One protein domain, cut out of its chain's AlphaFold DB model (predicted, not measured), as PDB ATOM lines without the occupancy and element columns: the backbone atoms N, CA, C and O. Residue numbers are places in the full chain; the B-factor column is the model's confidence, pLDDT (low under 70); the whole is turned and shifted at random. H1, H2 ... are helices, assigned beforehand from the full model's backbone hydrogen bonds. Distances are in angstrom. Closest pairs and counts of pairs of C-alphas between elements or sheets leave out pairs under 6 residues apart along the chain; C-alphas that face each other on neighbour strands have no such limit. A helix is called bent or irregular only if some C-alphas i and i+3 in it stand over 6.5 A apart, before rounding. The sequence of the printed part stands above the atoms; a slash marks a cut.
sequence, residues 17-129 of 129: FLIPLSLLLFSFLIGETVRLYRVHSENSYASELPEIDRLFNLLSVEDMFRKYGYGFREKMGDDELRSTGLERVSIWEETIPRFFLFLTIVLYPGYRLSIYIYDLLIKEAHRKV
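AT A GLANCE: This is residues 17 to 129 of the 129 residues of an uncharacterized protein of Leptospira perolatii (UniProt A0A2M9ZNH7). Two long helices, H1 and H5, run side by side in opposite ways over part of their length, and residues 109 to 129, of which 109 to 127 belong to H5, stick out as a long arm. At the other end H2 folds back from the end of H1 as the second leg of a V, and the short H4 packs on H2, with the very short H3 nearby. The 113 printed residues have five named helices, in the order H1, H2, H3, H4, H5, and no named strand; the class is all helix. The whole is extended, with a radius of gyration of the C-alphas of 23.4 A and spans of 85 by 28 by 17 A, the arm making much of the length.

IN THESE COORDINATES: H1 holds residues 17 to 48 and measures 46.9 A, beginning with C-alpha 17 at (185.999, 217.310, 253.141). H2, residues 51 to 68, measures 26.0 A from C-alpha 51 at (168.462, 178.900, 224.439). H3 is residues 72 to 75, 5.1 A, and H4 is residues 78 to 84, 10.1 A. H5, residues 91 to 127, is the longest helix at 51.0 A and ends with C-alpha 127 at (212.372, 227.627, 272.105). It is irregular, with C-alphas 93 and 96 standing 7.1 A apart, and it has a kink of 34 degrees near residue 108.

HOW THE PARTS SIT: H1 and H5 touch, at a shallow tilt of 16 degrees, opposite ways; their closest C-alphas, of Gly 31 and Glu 93, are 3.8 A apart. H5 touches H1 with residues 92 to 108 alone. H1 and H2 are close but not clearly touching, at a steep tilt of 44 degrees, opposite ways, with the C-alphas of Ala 46 and Arg 54 closest at 6.2 A. H2 touches H4 with residues 57 to 61 alone, at a steep tilt of 49 degrees, opposite ways; the C-alphas of Asn 57 and Thr 84 are closest at 5.4 A. H2 and H3 only just touch, and only at the corner, with 3 pairs of C-alphas within 8 A; the closest, of Phe 65 and Phe 72, are 5.8 A apart. H3 and H4 are close but not clearly touching, the C-alphas of Arg 73 and Leu 81 being closest at 7.4 A. Among the pairs apart are H2 and H5, and H1 and H4. Each O i to N i+4 pair is within hydrogen-bond range in H1, H2 and H4, and 29 of 33 are in H5; H3 is too short for such a pair.

THE WHOLE: The farthest C-alphas, of Ile 52 and Val 129, are 85.1 A apart. Without residues 109 to 129, which stand free, the body spans 53 by 26 by 17 A. The links from H1 to H2, H2 to H3 and H3 to H4 are tight, and H4 to H5 is short. The printed part has no cut. Its mean pLDDT is 87.2, and residues 127 to 129 are under 70.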
ATOM      1  N   PHE A  17     186.746 218.564 253.031       83.88
ATOM      2  CA  PHE A  17     185.999 217.310 253.141       83.88
ATOM      3  C   PHE A  17     184.827 217.209 252.151       83.88
ATOM      4  O   PHE A  17     184.631 216.171 251.522       83.88
ATOM      5  N   LEU A  18     184.054 218.287 251.978       87.94
ATOM      6  CA  LEU A  18     182.864 218.296 251.121       87.94
ATOM      7  C   LEU A  18     183.202 218.123 249.643       87.94
ATOM      8  O   LEU A  18     182.435 217.479 248.934       87.94
ATOM      9  N   ILE A  19     184.328 218.668 249.172       88.75
ATOM     10  CA  ILE A  19     184.721 218.540 247.765       88.75
ATOM     11  C   ILE A  19     185.018 217.065 247.422       88.75
ATOM     12  O   ILE A  19     184.317 216.529 246.562       88.75
ATOM     13  N   PRO A  20     185.943 216.358 248.104       88.44
ATOM     14  CA  PRO A  20     186.168 214.927 247.879       88.44
ATOM     15  C   PRO A  20     184.911 214.080 248.060       88.44
ATOM     16  O   PRO A  20     184.661 213.198 247.245       88.44
ATOM     17  N   LEU A  21     184.087 214.386 249.067       89.62
ATOM     18  CA  LEU A  21     182.831 213.675 249.297       89.62
ATOM     19  C   LEU A  21     181.847 213.862 248.133       89.62
ATOM     20  O   LEU A  21     181.213 212.906 247.697       89.62
ATOM     21  N   SER A  22     181.721 215.077 247.600       91.44
ATOM     22  CA  SER A  22     180.862 215.330 246.442       91.44
ATOM     23  C   SER A  22     181.365 214.588 245.202       91.44
ATOM     24  O   SER A  22     180.575 213.942 244.519       91.44
ATOM     25  N   LEU A  23     182.680 214.587 244.961       92.31
ATOM     26  CA  LEU A  23     183.300 213.834 243.869       92.31
ATOM     27  C   LEU A  23     183.144 212.320 244.052       92.31
ATOM     28  O   LEU A  23     182.917 211.612 243.073       92.31
ATOM     29  N   LEU A  24     183.188 211.815 245.286       92.25
ATOM     30  CA  LEU A  24     182.870 210.423 245.597       92.25
ATOM     31  C   LEU A  24     181.435 210.078 245.186       92.25
ATOM     32  O   LEU A  24     181.218 209.095 244.486       92.25
ATOM     33  N   LEU A  25     180.457 210.900 245.567       93.12
ATOM     34  CA  LEU A  25     179.061 210.662 245.198       93.12
ATOM     35  C   LEU A  25     178.863 210.700 243.678       93.12
ATOM     36  O   LEU A  25     178.237 209.805 243.116       93.12
ATOM     37  N   PHE A  26     179.441 211.695 243.001       92.88
ATOM     38  CA  PHE A  26     179.379 211.789 241.542       92.88
ATOM     39  C   PHE A  26     180.067 210.609 240.851       92.88
ATOM     40  O   PHE A  26     179.511 210.046 239.912       92.88
ATOM     41  N   SER A  27     181.248 210.203 241.317       91.50
ATOM     42  CA  SER A  27     181.954 209.052 240.748       91.50
ATOM     43  C   SER A  27     181.188 207.751 240.952       91.50
ATOM     44  O   SER A  27     181.139 206.951 240.026       91.50
ATOM     45  N   PHE A  28     180.531 207.560 242.099       91.88
ATOM     46  CA  PHE A  28     179.685 206.392 242.336       91.88
ATOM     47  C   PHE A  28     178.496 206.341 241.366       91.88
ATOM     48  O   PHE A  28     178.220 205.294 240.789       91.88
ATOM     49  N   LEU A  29     177.834 207.479 241.122       92.81
ATOM     50  CA  LEU A  29     176.750 207.565 240.137       92.81
ATOM     51  C   LEU A  29     177.228 207.235 238.719       92.81
ATOM     52  O   LEU A  29     176.557 206.498 237.998       92.81
ATOM     53  N   ILE A  30     178.387 207.764 238.321       92.06
ATOM     54  CA  ILE A  30     178.984 207.473 237.011       92.06
ATOM     55  C   ILE A  30     179.340 205.987 236.921       92.06
ATOM     56  O   ILE A  30     178.980 205.342 235.941       92.06
ATOM     57  N   GLY A  31     179.990 205.435 237.947       89.75
ATOM     58  CA  GLY A  31     180.398 204.034 237.985       89.75
ATOM     59  C   GLY A  31     179.216 203.077 237.883       89.75
ATOM     60  O   GLY A  31     179.231 202.180 237.045       89.75
ATOM     61  N   GLU A  32     178.146 203.319 238.642       90.38
ATOM     62  CA  GLU A  32     176.918 202.525 238.541       90.38
ATOM     63  C   GLU A  32     176.224 202.696 237.184       90.38
ATOM     64  O   GLU A  32     175.714 201.726 236.630       90.38
ATOM     65  N   THR A  33     176.258 203.887 236.581       90.88
ATOM     66  CA  THR A  33     175.717 204.085 235.225       90.88
ATOM     67  C   THR A  33     176.491 203.268 234.187       90.88
ATOM     68  O   THR A  33     175.882 202.612 233.343       90.88
ATOM     69  N   VAL A  34     177.826 203.262 234.259       91.19
ATOM     70  CA  VAL A  34     178.675 202.455 233.364       91.19
ATOM     71  C   VAL A  34     178.422 200.964 233.583       91.19
ATOM     72  O   VAL A  34     178.261 200.219 232.619       91.19
ATOM     73  N   ARG A  35     178.299 200.537 234.841       90.44
ATOM     74  CA  ARG A  35     177.957 199.160 235.197       90.44
ATOM     75  C   ARG A  35     176.593 198.746 234.646       90.44
ATOM     76  O   ARG A  35     176.463 197.645 234.121       90.44
ATOM     77  N   LEU A  36     175.584 199.612 234.744       92.31
ATOM     78  CA  LEU A  36     174.250 199.360 234.193       92.31
ATOM     79  C   LEU A  36     174.289 199.246 232.672       92.31
ATOM     80  O   LEU A  36     173.668 198.338 232.127       92.31
ATOM     81  N   TYR A  37     175.040 200.120 231.999       90.62
ATOM     82  CA  TYR A  37     175.238 200.041 230.554       90.62
ATOM     83  C   TYR A  37     175.879 198.710 230.147       90.62
ATOM     84  O   TYR A  37     175.369 198.038 229.256       90.62
ATOM     85  N   ARG A  38     176.926 198.286 230.861       91.69
ATOM     86  CA  ARG A  38     177.612 197.011 230.632       91.69
ATOM     87  C   ARG A  38     176.708 195.799 230.868       91.69
ATOM     88  O   ARG A  38     176.667 194.868 230.077       91.69
ATOM     89  N   VAL A  39     175.951 195.788 231.964       90.12
ATOM     90  CA  VAL A  39     174.995 194.699 232.231       90.12
ATOM     91  C   VAL A  39     173.894 194.680 231.170       90.12
ATOM     92  O   VAL A  39     173.433 193.615 230.767       90.12
ATOM     93  N   HIS A  40     173.466 195.850 230.697       90.31
ATOM     94  CA  HIS A  40     172.489 195.954 229.624       90.31
ATOM     95  C   HIS A  40     173.023 195.414 228.291       90.31
ATOM     96  O   HIS A  40     172.301 194.668 227.629       90.31
ATOM     97  N   SER A  41     174.264 195.726 227.907       87.44
ATOM     98  CA  SER A  41     174.877 195.182 226.690       87.44
ATOM     99  C   SER A  41     175.090 193.668 226.781       87.44
ATOM    100  O   SER A  41     174.686 192.955 225.862       87.44
ATOM    101  N   GLU A  42     175.592 193.161 227.912       87.44
ATOM    102  CA  GLU A  42     175.744 191.718 228.174       87.44
ATOM    103  C   GLU A  42     174.399 190.976 228.064       87.44
ATOM    104  O   GLU A  42     174.293 189.944 227.399       87.44
ATOM    105  N   ASN A  43     173.336 191.527 228.658       85.38
ATOM    106  CA  ASN A  43     171.997 190.941 228.580       85.38
ATOM    107  C   ASN A  43     171.404 191.008 227.170       85.38
ATOM    108  O   ASN A  43     170.693 190.088 226.768       85.38
ATOM    109  N   SER A  44     171.676 192.082 226.427       85.88
ATOM    110  CA  SER A  44     171.192 192.230 225.051       85.88
ATOM    111  C   SER A  44     171.830 191.169 224.158       85.88
ATOM    112  O   SER A  44     171.110 190.423 223.497       85.88
ATOM    113  N   TYR A  45     173.151 190.997 224.261       82.19
ATOM    114  CA  TYR A  45     173.885 189.926 223.587       82.19
ATOM    115  C   TYR A  45     173.348 188.536 223.958       82.19
ATOM    116  O   TYR A  45     173.051 187.719 223.089       82.19
ATOM    117  N   ALA A  46     173.134 188.276 225.251       82.44
ATOM    118  CA  ALA A  46     172.578 187.005 225.706       82.44
ATOM    119  C   ALA A  46     171.144 186.757 225.202       82.44
ATOM    120  O   ALA A  46     170.758 185.611 224.982       82.44
ATOM    121  N   SER A  47     170.339 187.808 225.017       84.00
ATOM    122  CA  SER A  47     168.950 187.690 224.557       84.00
ATOM    123  C   SER A  47     168.819 187.324 223.076       84.00
ATOM    124  O   SER A  47     167.828 186.694 222.700       84.00
ATOM    125  N   GLU A  48     169.823 187.662 222.264       85.62
ATOM    126  CA  GLU A  48     169.899 187.327 220.837       85.62
ATOM    127  C   GLU A  48     170.325 185.870 220.599       85.62
ATOM    128  O   GLU A  48     170.044 185.302 219.542       85.62
ATOM    129  N   LEU A  49     170.965 185.239 221.587       85.06
ATOM    130  CA  LEU A  49     171.421 183.857 221.485       85.06
ATOM    131  C   LEU A  49     170.258 182.849 221.597       85.06
ATOM    132  O   LEU A  49     169.335 183.043 222.404       85.06
ATOM    133  N   PRO A  50     170.319 181.724 220.861       88.81
ATOM    134  CA  PRO A  50     169.482 180.549 221.102       88.81
ATOM    135  C   PRO A  50     169.568 180.058 222.556       88.81
ATOM    136  O   PRO A  50     170.577 180.248 223.235       88.81
ATOM    137  N   GLU A  51     168.525 179.385 223.046       86.00
ATOM    138  CA  GLU A  51     168.462 178.900 224.439       86.00
ATOM    139  C   GLU A  51     169.644 177.997 224.823       86.00
ATOM    140  O   GLU A  51     170.180 178.107 225.926       86.00
ATOM    141  N   ILE A  52     170.079 177.136 223.899       88.19
ATOM    142  CA  ILE A  52     171.215 176.230 224.105       88.19
ATOM    143  C   ILE A  52     172.511 177.031 224.283       88.19
ATOM    144  O   ILE A  52     173.264 176.783 225.222       88.19
ATOM    145  N   ASP A  53     172.738 178.038 223.442       85.06
ATOM    146  CA  ASP A  53     173.945 178.865 223.495       85.06
ATOM    147  C   ASP A  53     173.981 179.734 224.762       85.06
ATOM    148  O   ASP A  53     175.042 179.925 225.356       85.06
ATOM    149  N   ARG A  54     172.820 180.188 225.257       84.19
ATOM    150  CA  ARG A  54     172.727 180.845 226.575       84.19
ATOM    151  C   ARG A  54     173.132 179.919 227.714       84.19
ATOM    152  O   ARG A  54     173.836 180.352 228.622       84.19
ATOM    153  N   LEU A  55     172.691 178.662 227.672       86.31
ATOM    154  CA  LEU A  55     173.061 177.642 228.657       86.31
ATOM    155  C   LEU A  55     174.572 177.387 228.651       86.31
ATOM    156  O   LEU A  55     175.186 177.357 229.717       86.31
ATOM    157  N   PHE A  56     175.183 177.284 227.468       86.12
ATOM    158  CA  PHE A  56     176.638 177.173 227.345       86.12
ATOM    159  C   PHE A  56     177.370 178.408 227.878       86.12
ATOM    160  O   PHE A  56     178.374 178.252 228.570       86.12
ATOM    161  N   ASN A  57     176.857 179.617 227.630       84.62
ATOM    162  CA  ASN A  57     177.435 180.843 228.187       84.62
ATOM    163  C   ASN A  57     177.335 180.908 229.717       84.62
ATOM    164  O   ASN A  57     178.274 181.317 230.389       84.62
ATOM    165  N   LEU A  58     176.222 180.469 230.301       86.44
ATOM    166  CA  LEU A  58     176.088 180.392 231.759       86.44
ATOM    167  C   LEU A  58     177.110 179.430 232.374       86.44
ATOM    168  O   LEU A  58     177.755 179.773 233.366       86.44
ATOM    169  N   LEU A  59     177.289 178.258 231.760       88.25
ATOM    170  CA  LEU A  59     178.286 177.277 232.188       88.25
ATOM    171  C   LEU A  59     179.714 177.818 232.037       88.25
ATOM    172  O   LEU A  59     180.522 177.666 232.950       88.25
ATOM    173  N   SER A  60     180.015 178.505 230.932       88.38
ATOM    174  CA  SER A  60     181.340 179.088 230.707       88.38
ATOM    175  C   SER A  60     181.652 180.196 231.718       88.38
ATOM    176  O   SER A  60     182.762 180.250 232.248       88.38
ATOM    177  N   VAL A  61     180.677 181.036 232.073       88.88
ATOM    178  CA  VAL A  61     180.832 182.044 233.132       88.88
ATOM    179  C   VAL A  61     181.076 181.390 234.498       88.88
ATOM    180  O   VAL A  61     181.937 181.857 235.250       88.88
ATOM    181  N   GLU A  62     180.369 180.304 234.822       90.94
ATOM    182  CA  GLU A  62     180.587 179.560 236.068       90.94
ATOM    183  C   GLU A  62     181.991 178.941 236.123       90.94
ATOM    184  O   GLU A  62     182.686 179.070 237.137       90.94
ATOM    185  N   ASP A  63     182.451 178.336 235.029       91.88
ATOM    186  CA  ASP A  63     183.800 177.778 234.920       91.88
ATOM    187  C   ASP A  63     184.871 178.850 235.121       91.88
ATOM    188  O   ASP A  63     185.865 178.636 235.819       91.88
ATOM    189  N   MET A  64     184.655 180.044 234.572       91.69
ATOM    190  CA  MET A  64     185.581 181.158 234.739       91.69
ATOM    191  C   MET A  64     185.592 181.706 236.164       91.69
ATOM    192  O   MET A  64     186.661 182.034 236.690       91.69
ATOM    193  N   PHE A  65     184.435 181.743 236.829       91.25
ATOM    194  CA  PHE A  65     184.365 182.055 238.252       91.25
ATOM    195  C   PHE A  65     185.118 181.012 239.089       91.25
ATOM    196  O   PHE A  65     185.881 181.379 239.982       91.25
ATOM    197  N   ARG A  66     184.980 179.719 238.778       93.31
ATOM    198  CA  ARG A  66     185.727 178.644 239.453       93.31
ATOM    199  C   ARG A  66     187.234 178.741 239.205       93.31
ATOM    200  O   ARG A  66     188.013 178.517 240.129       93.31
ATOM    201  N   LYS A  67     187.647 179.104 237.987       93.75
ATOM    202  CA  LYS A  67     189.057 179.229 237.583       93.75
ATOM    203  C   LYS A  67     189.768 180.399 238.268       93.75
ATOM    204  O   LYS A  67     190.895 180.243 238.730       93.75
ATOM    205  N   TYR A  68     189.132 181.567 238.326       92.56
ATOM    206  CA  TYR A  68     189.791 182.818 238.727       92.56
ATOM    207  C   TYR A  68     189.269 183.432 240.039       92.56
ATOM    208  O   TYR A  68     189.904 184.342 240.591       92.56
ATOM    209  N   GLY A  69     188.136 182.947 240.551       91.38
ATOM    210  CA  GLY A  69     187.491 183.411 241.777       91.38
ATOM    211  C   GLY A  69     186.878 184.808 241.663       91.38
ATOM    212  O   GLY A  69     186.453 185.261 240.599       91.38
ATOM    213  N   TYR A  70     186.842 185.531 242.785       86.31
ATOM    214  CA  TYR A  70     186.395 186.925 242.797       86.31
ATOM    215  C   TYR A  70     187.251 187.797 241.869       86.31
ATOM    216  O   TYR A  70     188.478 187.665 241.815       86.31
ATOM    217  N   GLY A  71     186.580 188.690 241.136       83.75
ATOM    218  CA  GLY A  71     187.220 189.545 240.135       83.75
ATOM    219  C   GLY A  71     187.692 188.790 238.889       83.75
ATOM    220  O   GLY A  71     188.592 189.270 238.206       83.75
ATOM    221  N   PHE A  72     187.122 187.615 238.581       89.06
ATOM    222  CA  PHE A  72     187.522 186.807 237.420       89.06
ATOM    223  C   PHE A  72     187.560 187.599 236.105       89.06
ATOM    224  O   PHE A  72     188.489 187.429 235.326       89.06
ATOM    225  N   ARG A  73     186.625 188.538 235.918       88.06
ATOM    226  CA  ARG A  73     186.528 189.419 234.742       88.06
ATOM    227  C   ARG A  73     187.784 190.242 234.463       88.06
ATOM    228  O   ARG A  73     188.121 190.458 233.306       88.06
ATOM    229  N   GLU A  74     188.484 190.707 235.496       88.06
ATOM    230  CA  GLU A  74     189.726 191.472 235.309       88.06
ATOM    231  C   GLU A  74     190.907 190.569 234.936       88.06
ATOM    232  O   GLU A  74     191.832 191.012 234.253       88.06
ATOM    233  N   LYS A  75     190.857 189.307 235.378       89.44
ATOM    234  CA  LYS A  75     191.903 188.293 235.181       89.44
ATOM    235  C   LYS A  75     191.773 187.551 233.850       89.44
ATOM    236  O   LYS A  75     192.730 186.910 233.430       89.44
ATOM    237  N   MET A  76     190.609 187.636 233.210       90.56
ATOM    238  CA  MET A  76     190.353 187.044 231.903       90.56
ATOM    239  C   MET A  76     191.136 187.746 230.792       90.56
ATOM    240  O   MET A  76     191.251 188.979 230.748       90.56
ATOM    241  N   GLY A  77     191.634 186.934 229.860       90.62
ATOM    242  CA  GLY A  77     192.114 187.415 228.567       90.62
ATOM    243  C   GLY A  77     190.962 187.857 227.660       90.62
ATOM    244  O   GLY A  77     189.805 187.507 227.887       90.62
ATOM    245  N   ASP A  78     191.274 188.600 226.600       87.75
ATOM    246  CA  ASP A  78     190.249 189.123 225.686       87.75
ATOM    247  C   ASP A  78     189.492 188.006 224.940       87.75
ATOM    248  O   ASP A  78     188.299 188.147 224.670       87.75
ATOM    249  N   ASP A  79     190.140 186.866 224.680       88.19
ATOM    250  CA  ASP A  79     189.499 185.687 224.080       88.19
ATOM    251  C   ASP A  79     188.513 185.003 225.042       88.19
ATOM    252  O   ASP A  79     187.438 184.572 224.626       88.19
ATOM    253  N   GLU A  80     188.847 184.941 226.337       89.19
ATOM    254  CA  GLU A  80     187.981 184.376 227.385       89.19
ATOM    255  C   GLU A  80     186.767 185.278 227.658       89.19
ATOM    256  O   GLU A  80     185.668 184.796 227.931       89.19
ATOM    257  N   LEU A  81     186.939 186.598 227.551       87.06
ATOM    258  CA  LEU A  81     185.837 187.560 227.635       87.06
ATOM    259  C   LEU A  81     184.880 187.409 226.447       87.06
ATOM    260  O   LEU A  81     183.668 187.309 226.630       87.06
ATOM    261  N   ARG A  82     185.422 187.308 225.227       84.94
ATOM    262  CA  ARG A  82     184.613 187.105 224.016       84.94
ATOM    263  C   ARG A  82     183.849 185.787 224.038       84.94
ATOM    264  O   ARG A  82     182.687 185.774 223.649       84.94
ATOM    265  N   SER A  83     184.471 184.698 224.490       83.44
ATOM    266  CA  SER A  83     183.829 183.377 224.519       83.44
ATOM    267  C   SER A  83     182.729 183.245 225.572       83.44
ATOM    268  O   SER A  83     181.874 182.377 225.436       83.44
ATOM    269  N   THR A  84     182.738 184.097 226.598       84.19
ATOM    270  CA  THR A  84     181.716 184.140 227.658       84.19
ATOM    271  C   THR A  84     180.652 185.214 227.426       84.19
ATOM    272  O   THR A  84     179.697 185.314 228.196       84.19
ATOM    273  N   GLY A  85     180.815 186.051 226.392       83.25
ATOM    274  CA  GLY A  85     179.955 187.212 226.153       83.25
ATOM    275  C   GLY A  85     180.049 188.279 227.249       83.25
ATOM    276  O   GLY A  85     179.133 189.086 227.390       83.25
ATOM    277  N   LEU A  86     181.121 188.269 228.050       86.94
ATOM    278  CA  LEU A  86     181.324 189.213 229.143       86.94
ATOM    279  C   LEU A  86     182.138 190.416 228.690       86.94
ATOM    280  O   LEU A  86     183.141 190.293 227.988       86.94
ATOM    281  N   GLU A  87     181.765 191.589 229.188       85.25
ATOM    282  CA  GLU A  87     182.560 192.792 229.007       85.25
ATOM    283  C   GLU A  87     183.537 192.994 230.171       85.25
ATOM    284  O   GLU A  87     183.299 192.603 231.327       85.25
ATOM    285  N   ARG A  88     184.671 193.626 229.850       85.94
ATOM    286  CA  ARG A  88     185.691 193.995 230.831       85.94
ATOM    287  C   ARG A  88     185.120 195.056 231.773       85.94
ATOM    288  O   ARG A  88     184.445 195.985 231.340       85.94
ATOM    289  N   VAL A  89     185.434 194.930 233.060       85.44
ATOM    290  CA  VAL A  89     185.066 195.943 234.056       85.44
ATOM    291  C   VAL A  89     185.815 197.233 233.740       85.44
ATOM    292  O   VAL A  89     187.039 197.241 233.586       85.44
ATOM    293  N   SER A  90     185.074 198.327 233.616       84.62
ATOM    294  CA  SER A  90     185.661 199.632 233.353       84.62
ATOM    295  C   SER A  90     186.306 200.213 234.613       84.62
ATOM    296  O   SER A  90     185.776 200.102 235.717       84.62
ATOM    297  N   ILE A  91     187.416 200.938 234.451       83.56
ATOM    298  CA  ILE A  91     188.095 201.670 235.543       83.56
ATOM    299  C   ILE A  91     187.131 202.665 236.222       83.56
ATOM    300  O   ILE A  91     187.255 202.964 237.412       83.56
ATOM    301  N   TRP A  92     186.142 203.154 235.470       85.44
ATOM    302  CA  TRP A  92     185.101 204.054 235.956       85.44
ATOM    303  C   TRP A  92     184.097 203.374 236.894       85.44
ATOM    304  O   TRP A  92     183.526 204.065 237.734       85.44
ATOM    305  N   GLU A  93     183.910 202.051 236.799       85.06
ATOM    306  CA  GLU A  93     182.980 201.293 237.651       85.06
ATOM    307  C   GLU A  93     183.499 201.169 239.087       85.06
ATOM    308  O   GLU A  93     182.743 201.382 240.032       85.06
ATOM    309  N   GLU A  94     184.785 200.852 239.269       83.62
ATOM    310  CA  GLU A  94     185.312 200.501 240.597       83.62
ATOM    311  C   GLU A  94     186.470 201.383 241.069       83.62
ATOM    312  O   GLU A  94     186.487 201.826 242.222       83.62
ATOM    313  N   THR A  95     187.450 201.663 240.210       87.12
ATOM    314  CA  THR A  95     188.713 202.292 240.627       87.12
ATOM    315  C   THR A  95     188.527 203.752 241.021       87.12
ATOM    316  O   THR A  95     189.058 204.189 242.043       87.12
ATOM    317  N   ILE A  96     187.755 204.512 240.244       87.62
ATOM    318  CA  ILE A  96     187.543 205.943 240.499       87.62
ATOM    319  C   ILE A  96     186.719 206.178 241.776       87.62
ATOM    320  O   ILE A  96     187.169 206.961 242.620       87.62
ATOM    321  N   PRO A  97     185.589 205.480 242.008       87.94
ATOM    322  CA  PRO A  97     184.886 205.556 243.288       87.94
ATOM    323  C   PRO A  97     185.771 205.163 244.477       87.94
ATOM    324  O   PRO A  97     185.806 205.873 245.484       87.94
ATOM    325  N   ARG A  98     186.550 204.075 244.360       89.06
ATOM    326  CA  ARG A  98     187.489 203.651 245.417       89.06
ATOM    327  C   ARG A  98     188.556 204.708 245.701       89.06
ATOM    328  O   ARG A  98     188.878 204.935 246.865       89.06
ATOM    329  N   PHE A  99     189.074 205.378 244.672       90.25
ATOM    330  CA  PHE A  99     190.047 206.457 244.832       90.25
ATOM    331  C   PHE A  99     189.473 207.625 245.643       90.25
ATOM    332  O   PHE A  99     190.087 208.053 246.619       90.25
ATOM    333  N   PHE A 100     188.278 208.114 245.298       89.69
ATOM    334  CA  PHE A 100     187.650 209.209 246.045       89.69
ATOM    335  C   PHE A 100     187.229 208.797 247.460       89.69
ATOM    336  O   PHE A 100     187.284 209.616 248.382       89.69
ATOM    337  N   LEU A 101     186.872 207.527 247.661       89.38
ATOM    338  CA  LEU A 101     186.595 206.975 248.983       89.38
ATOM    339  C   LEU A 101     187.859 207.008 249.845       89.38
ATOM    340  O   LEU A 101     187.839 207.548 250.951       89.38
ATOM    341  N   PHE A 102     188.967 206.491 249.313       91.38
ATOM    342  CA  PHE A 102     190.266 206.517 249.978       91.38
ATOM    343  C   PHE A 102     190.701 207.947 250.305       91.38
ATOM    344  O   PHE A 102     191.071 208.235 251.443       91.38
ATOM    345  N   LEU A 103     190.584 208.856 249.335       89.62
ATOM    346  CA  LEU A 103     190.892 210.271 249.501       89.62
ATOM    347  C   LEU A 103     190.099 210.851 250.685       89.62
ATOM    348  O   LEU A 103     190.687 211.388 251.622       89.62
ATOM    349  N   THR A 104     188.783 210.637 250.712       87.69
ATOM    350  CA  THR A 104     187.893 211.114 251.785       87.69
ATOM    351  C   THR A 104     188.291 210.573 253.165       87.69
ATOM    352  O   THR A 104     188.274 211.319 254.145       87.69
ATOM    353  N   ILE A 105     188.695 209.300 253.251       88.75
ATOM    354  CA  ILE A 105     189.128 208.663 254.506       88.75
ATOM    355  C   ILE A 105     190.464 209.238 254.996       88.75
ATOM    356  O   ILE A 105     190.620 209.494 256.189       88.75
ATOM    357  N   VAL A 106     191.429 209.456 254.098       89.88
ATOM    358  CA  VAL A 106     192.798 209.878 254.452       89.88
ATOM    359  C   VAL A 106     192.905 211.377 254.738       89.88
ATOM    360  O   VAL A 106     193.749 211.805 255.528       89.88
ATOM    361  N   LEU A 107     192.034 212.194 254.150       88.19
ATOM    362  CA  LEU A 107     192.085 213.649 254.296       88.19
ATOM    363  C   LEU A 107     191.922 214.133 255.739       88.19
ATOM    364  O   LEU A 107     192.631 215.047 256.157       88.19
ATOM    365  N   TYR A 108     191.032 213.516 256.520       81.75
ATOM    366  CA  TYR A 108     190.827 213.902 257.918       81.75
ATOM    367  C   TYR A 108     192.058 213.649 258.812       81.75
ATOM    368  O   TYR A 108     192.541 214.603 259.435       81.75
ATOM    369  N   PRO A 109     192.616 212.422 258.888       86.44
ATOM    370  CA  PRO A 109     193.830 212.181 259.661       86.44
ATOM    371  C   PRO A 109     195.026 212.962 259.105       86.44
ATOM    372  O   PRO A 109     195.808 213.491 259.893       86.44
ATOM    373  N   GLY A 110     195.133 213.124 257.780       88.12
ATOM    374  CA  GLY A 110     196.180 213.934 257.154       88.12
ATOM    375  C   GLY A 110     196.141 215.401 257.591       88.12
ATOM    376  O   GLY A 110     197.167 215.959 257.976       88.12
ATOM    377  N   TYR A 111     194.953 216.012 257.620       86.38
ATOM    378  CA  TYR A 111     194.767 217.382 258.104       86.38
ATOM    379  C   TYR A 111     195.086 217.530 259.600       86.38
ATOM    380  O   TYR A 111     195.691 218.511 260.026       86.38
ATOM    381  N   ARG A 112     194.710 216.549 260.427       85.62
ATOM    382  CA  ARG A 112     195.034 216.571 261.863       85.62
ATOM    383  C   ARG A 112     196.537 216.442 262.111       85.62
ATOM    384  O   ARG A 112     197.066 217.147 262.968       85.62
ATOM    385  N   LEU A 113     197.217 215.576 261.361       89.81
ATOM    386  CA  LEU A 113     198.669 215.420 261.430       89.81
ATOM    387  C   LEU A 113     199.401 216.681 260.969       89.81
ATOM    388  O   LEU A 113     200.373 217.073 261.609       89.81
ATOM    389  N   SER A 114     198.932 217.351 259.912       87.56
ATOM    390  CA  SER A 114     199.580 218.575 259.432       87.56
ATOM    391  C   SER A 114     199.497 219.717 260.447       87.56
ATOM    392  O   SER A 114     200.506 220.381 260.676       87.56
ATOM    393  N   ILE A 115     198.353 219.893 261.125       88.06
ATOM    394  CA  ILE A 115     198.230 220.844 262.245       88.06
ATOM    395  C   ILE A 115     199.209 220.485 263.363       88.06
ATOM    396  O   ILE A 115     199.929 221.347 263.853       88.06
ATOM    397  N   TYR A 116     199.269 219.210 263.750       90.50
ATOM    398  CA  TYR A 116     200.153 218.764 264.826       90.50
ATOM    399  C   TYR A 116     201.637 219.027 264.519       90.50
ATOM    400  O   TYR A 116     202.377 219.502 265.381       90.50
ATOM    401  N   ILE A 117     202.071 218.761 263.283       91.12
ATOM    402  CA  ILE A 117     203.440 219.039 262.827       91.12
ATOM    403  C   ILE A 117     203.712 220.548 262.817       91.12
ATOM    404  O   ILE A 117     204.772 220.985 263.260       91.12
ATOM    405  N   TYR A 118     202.754 221.350 262.350       89.94
ATOM    406  CA  TYR A 118     202.866 222.807 262.338       89.94
ATOM    407  C   TYR A 118     203.023 223.385 263.755       89.94
ATOM    408  O   TYR A 118     203.926 224.188 263.997       89.94
ATOM    409  N   ASP A 119     202.223 222.910 264.712       89.44
ATOM    410  CA  ASP A 119     202.308 223.323 266.117       89.44
ATOM    411  C   ASP A 119     203.649 222.938 266.762       89.44
ATOM    412  O   ASP A 119     204.201 223.701 267.561       89.44
ATOM    413  N   LEU A 120     204.195 221.764 266.422       89.69
ATOM    414  CA  LEU A 120     205.524 221.340 266.870       89.69
ATOM    415  C   LEU A 120     206.624 222.263 266.335       89.69
ATOM    416  O   LEU A 120     207.459 222.719 267.115       89.69
ATOM    417  N   LEU A 121     206.593 222.577 265.036       88.88
ATOM    418  CA  LEU A 121     207.572 223.461 264.398       88.88
ATOM    419  C   LEU A 121     207.559 224.869 265.012       88.88
ATOM    420  O   LEU A 121     208.620 225.431 265.280       88.88
ATOM    421  N   ILE A 122     206.375 225.421 265.299       87.69
ATOM    422  CA  ILE A 122     206.246 226.727 265.963       87.69
ATOM    423  C   ILE A 122     206.820 226.690 267.379       87.69
ATOM    424  O   ILE A 122     207.567 227.589 267.771       87.69
ATOM    425  N   LYS A 123     206.488 225.658 268.164       83.38
ATOM    426  CA  LYS A 123     207.012 225.515 269.530       83.38
ATOM    427  C   LYS A 123     208.530 225.411 269.547       83.38
ATOM    428  O   LYS A 123     209.166 225.977 270.431       83.38
ATOM    429  N   GLU A 124     209.113 224.701 268.587       81.50
ATOM    430  CA  GLU A 124     210.561 224.566 268.482       81.50
ATOM    431  C   GLU A 124     211.235 225.878 268.058       81.50
ATOM    432  O   GLU A 124     212.275 226.235 268.614       81.50
ATOM    433  N   ALA A 125     210.616 226.642 267.153       76.31
ATOM    434  CA  ALA A 125     211.091 227.968 266.762       76.31
ATOM    435  C   ALA A 125     211.101 228.950 267.947       76.31
ATOM    436  O   ALA A 125     212.097 229.637 268.158       76.31
ATOM    437  N   HIS A 126     210.049 228.962 268.771       70.19
ATOM    438  CA  HIS A 126     209.988 229.802 269.973       70.19
ATOM    439  C   HIS A 126     210.952 229.380 271.087       70.19
ATOM    440  O   HIS A 126     211.278 230.198 271.935       70.19
ATOM    441  N   ARG A 127     211.410 228.123 271.107       68.69
ATOM    442  CA  ARG A 127     212.372 227.627 272.105       68.69
ATOM    443  C   ARG A 127     213.823 228.004 271.786       68.69
ATOM    444  O   ARG A 127     214.683 227.849 272.647       68.69
ATOM    445  N   LYS A 128     214.100 228.414 270.544       61.41
ATOM    446  CA  LYS A 128     215.431 228.822 270.061       61.41
ATOM    447  C   LYS A 128     215.660 230.341 270.111       61.41
ATOM    448  O   LYS A 128     216.754 230.773 269.755       61.41
ATOM    449  N   VAL A 129     214.654 231.116 270.523       53.84
ATOM    450  CA  VAL A 129     214.722 232.567 270.793       53.84
ATOM    451  C   VAL A 129     214.868 232.776 272.293       53.84
ATOM    452  O   VAL A 129     215.677 233.645 272.677       53.84
TER     453      VAL A 129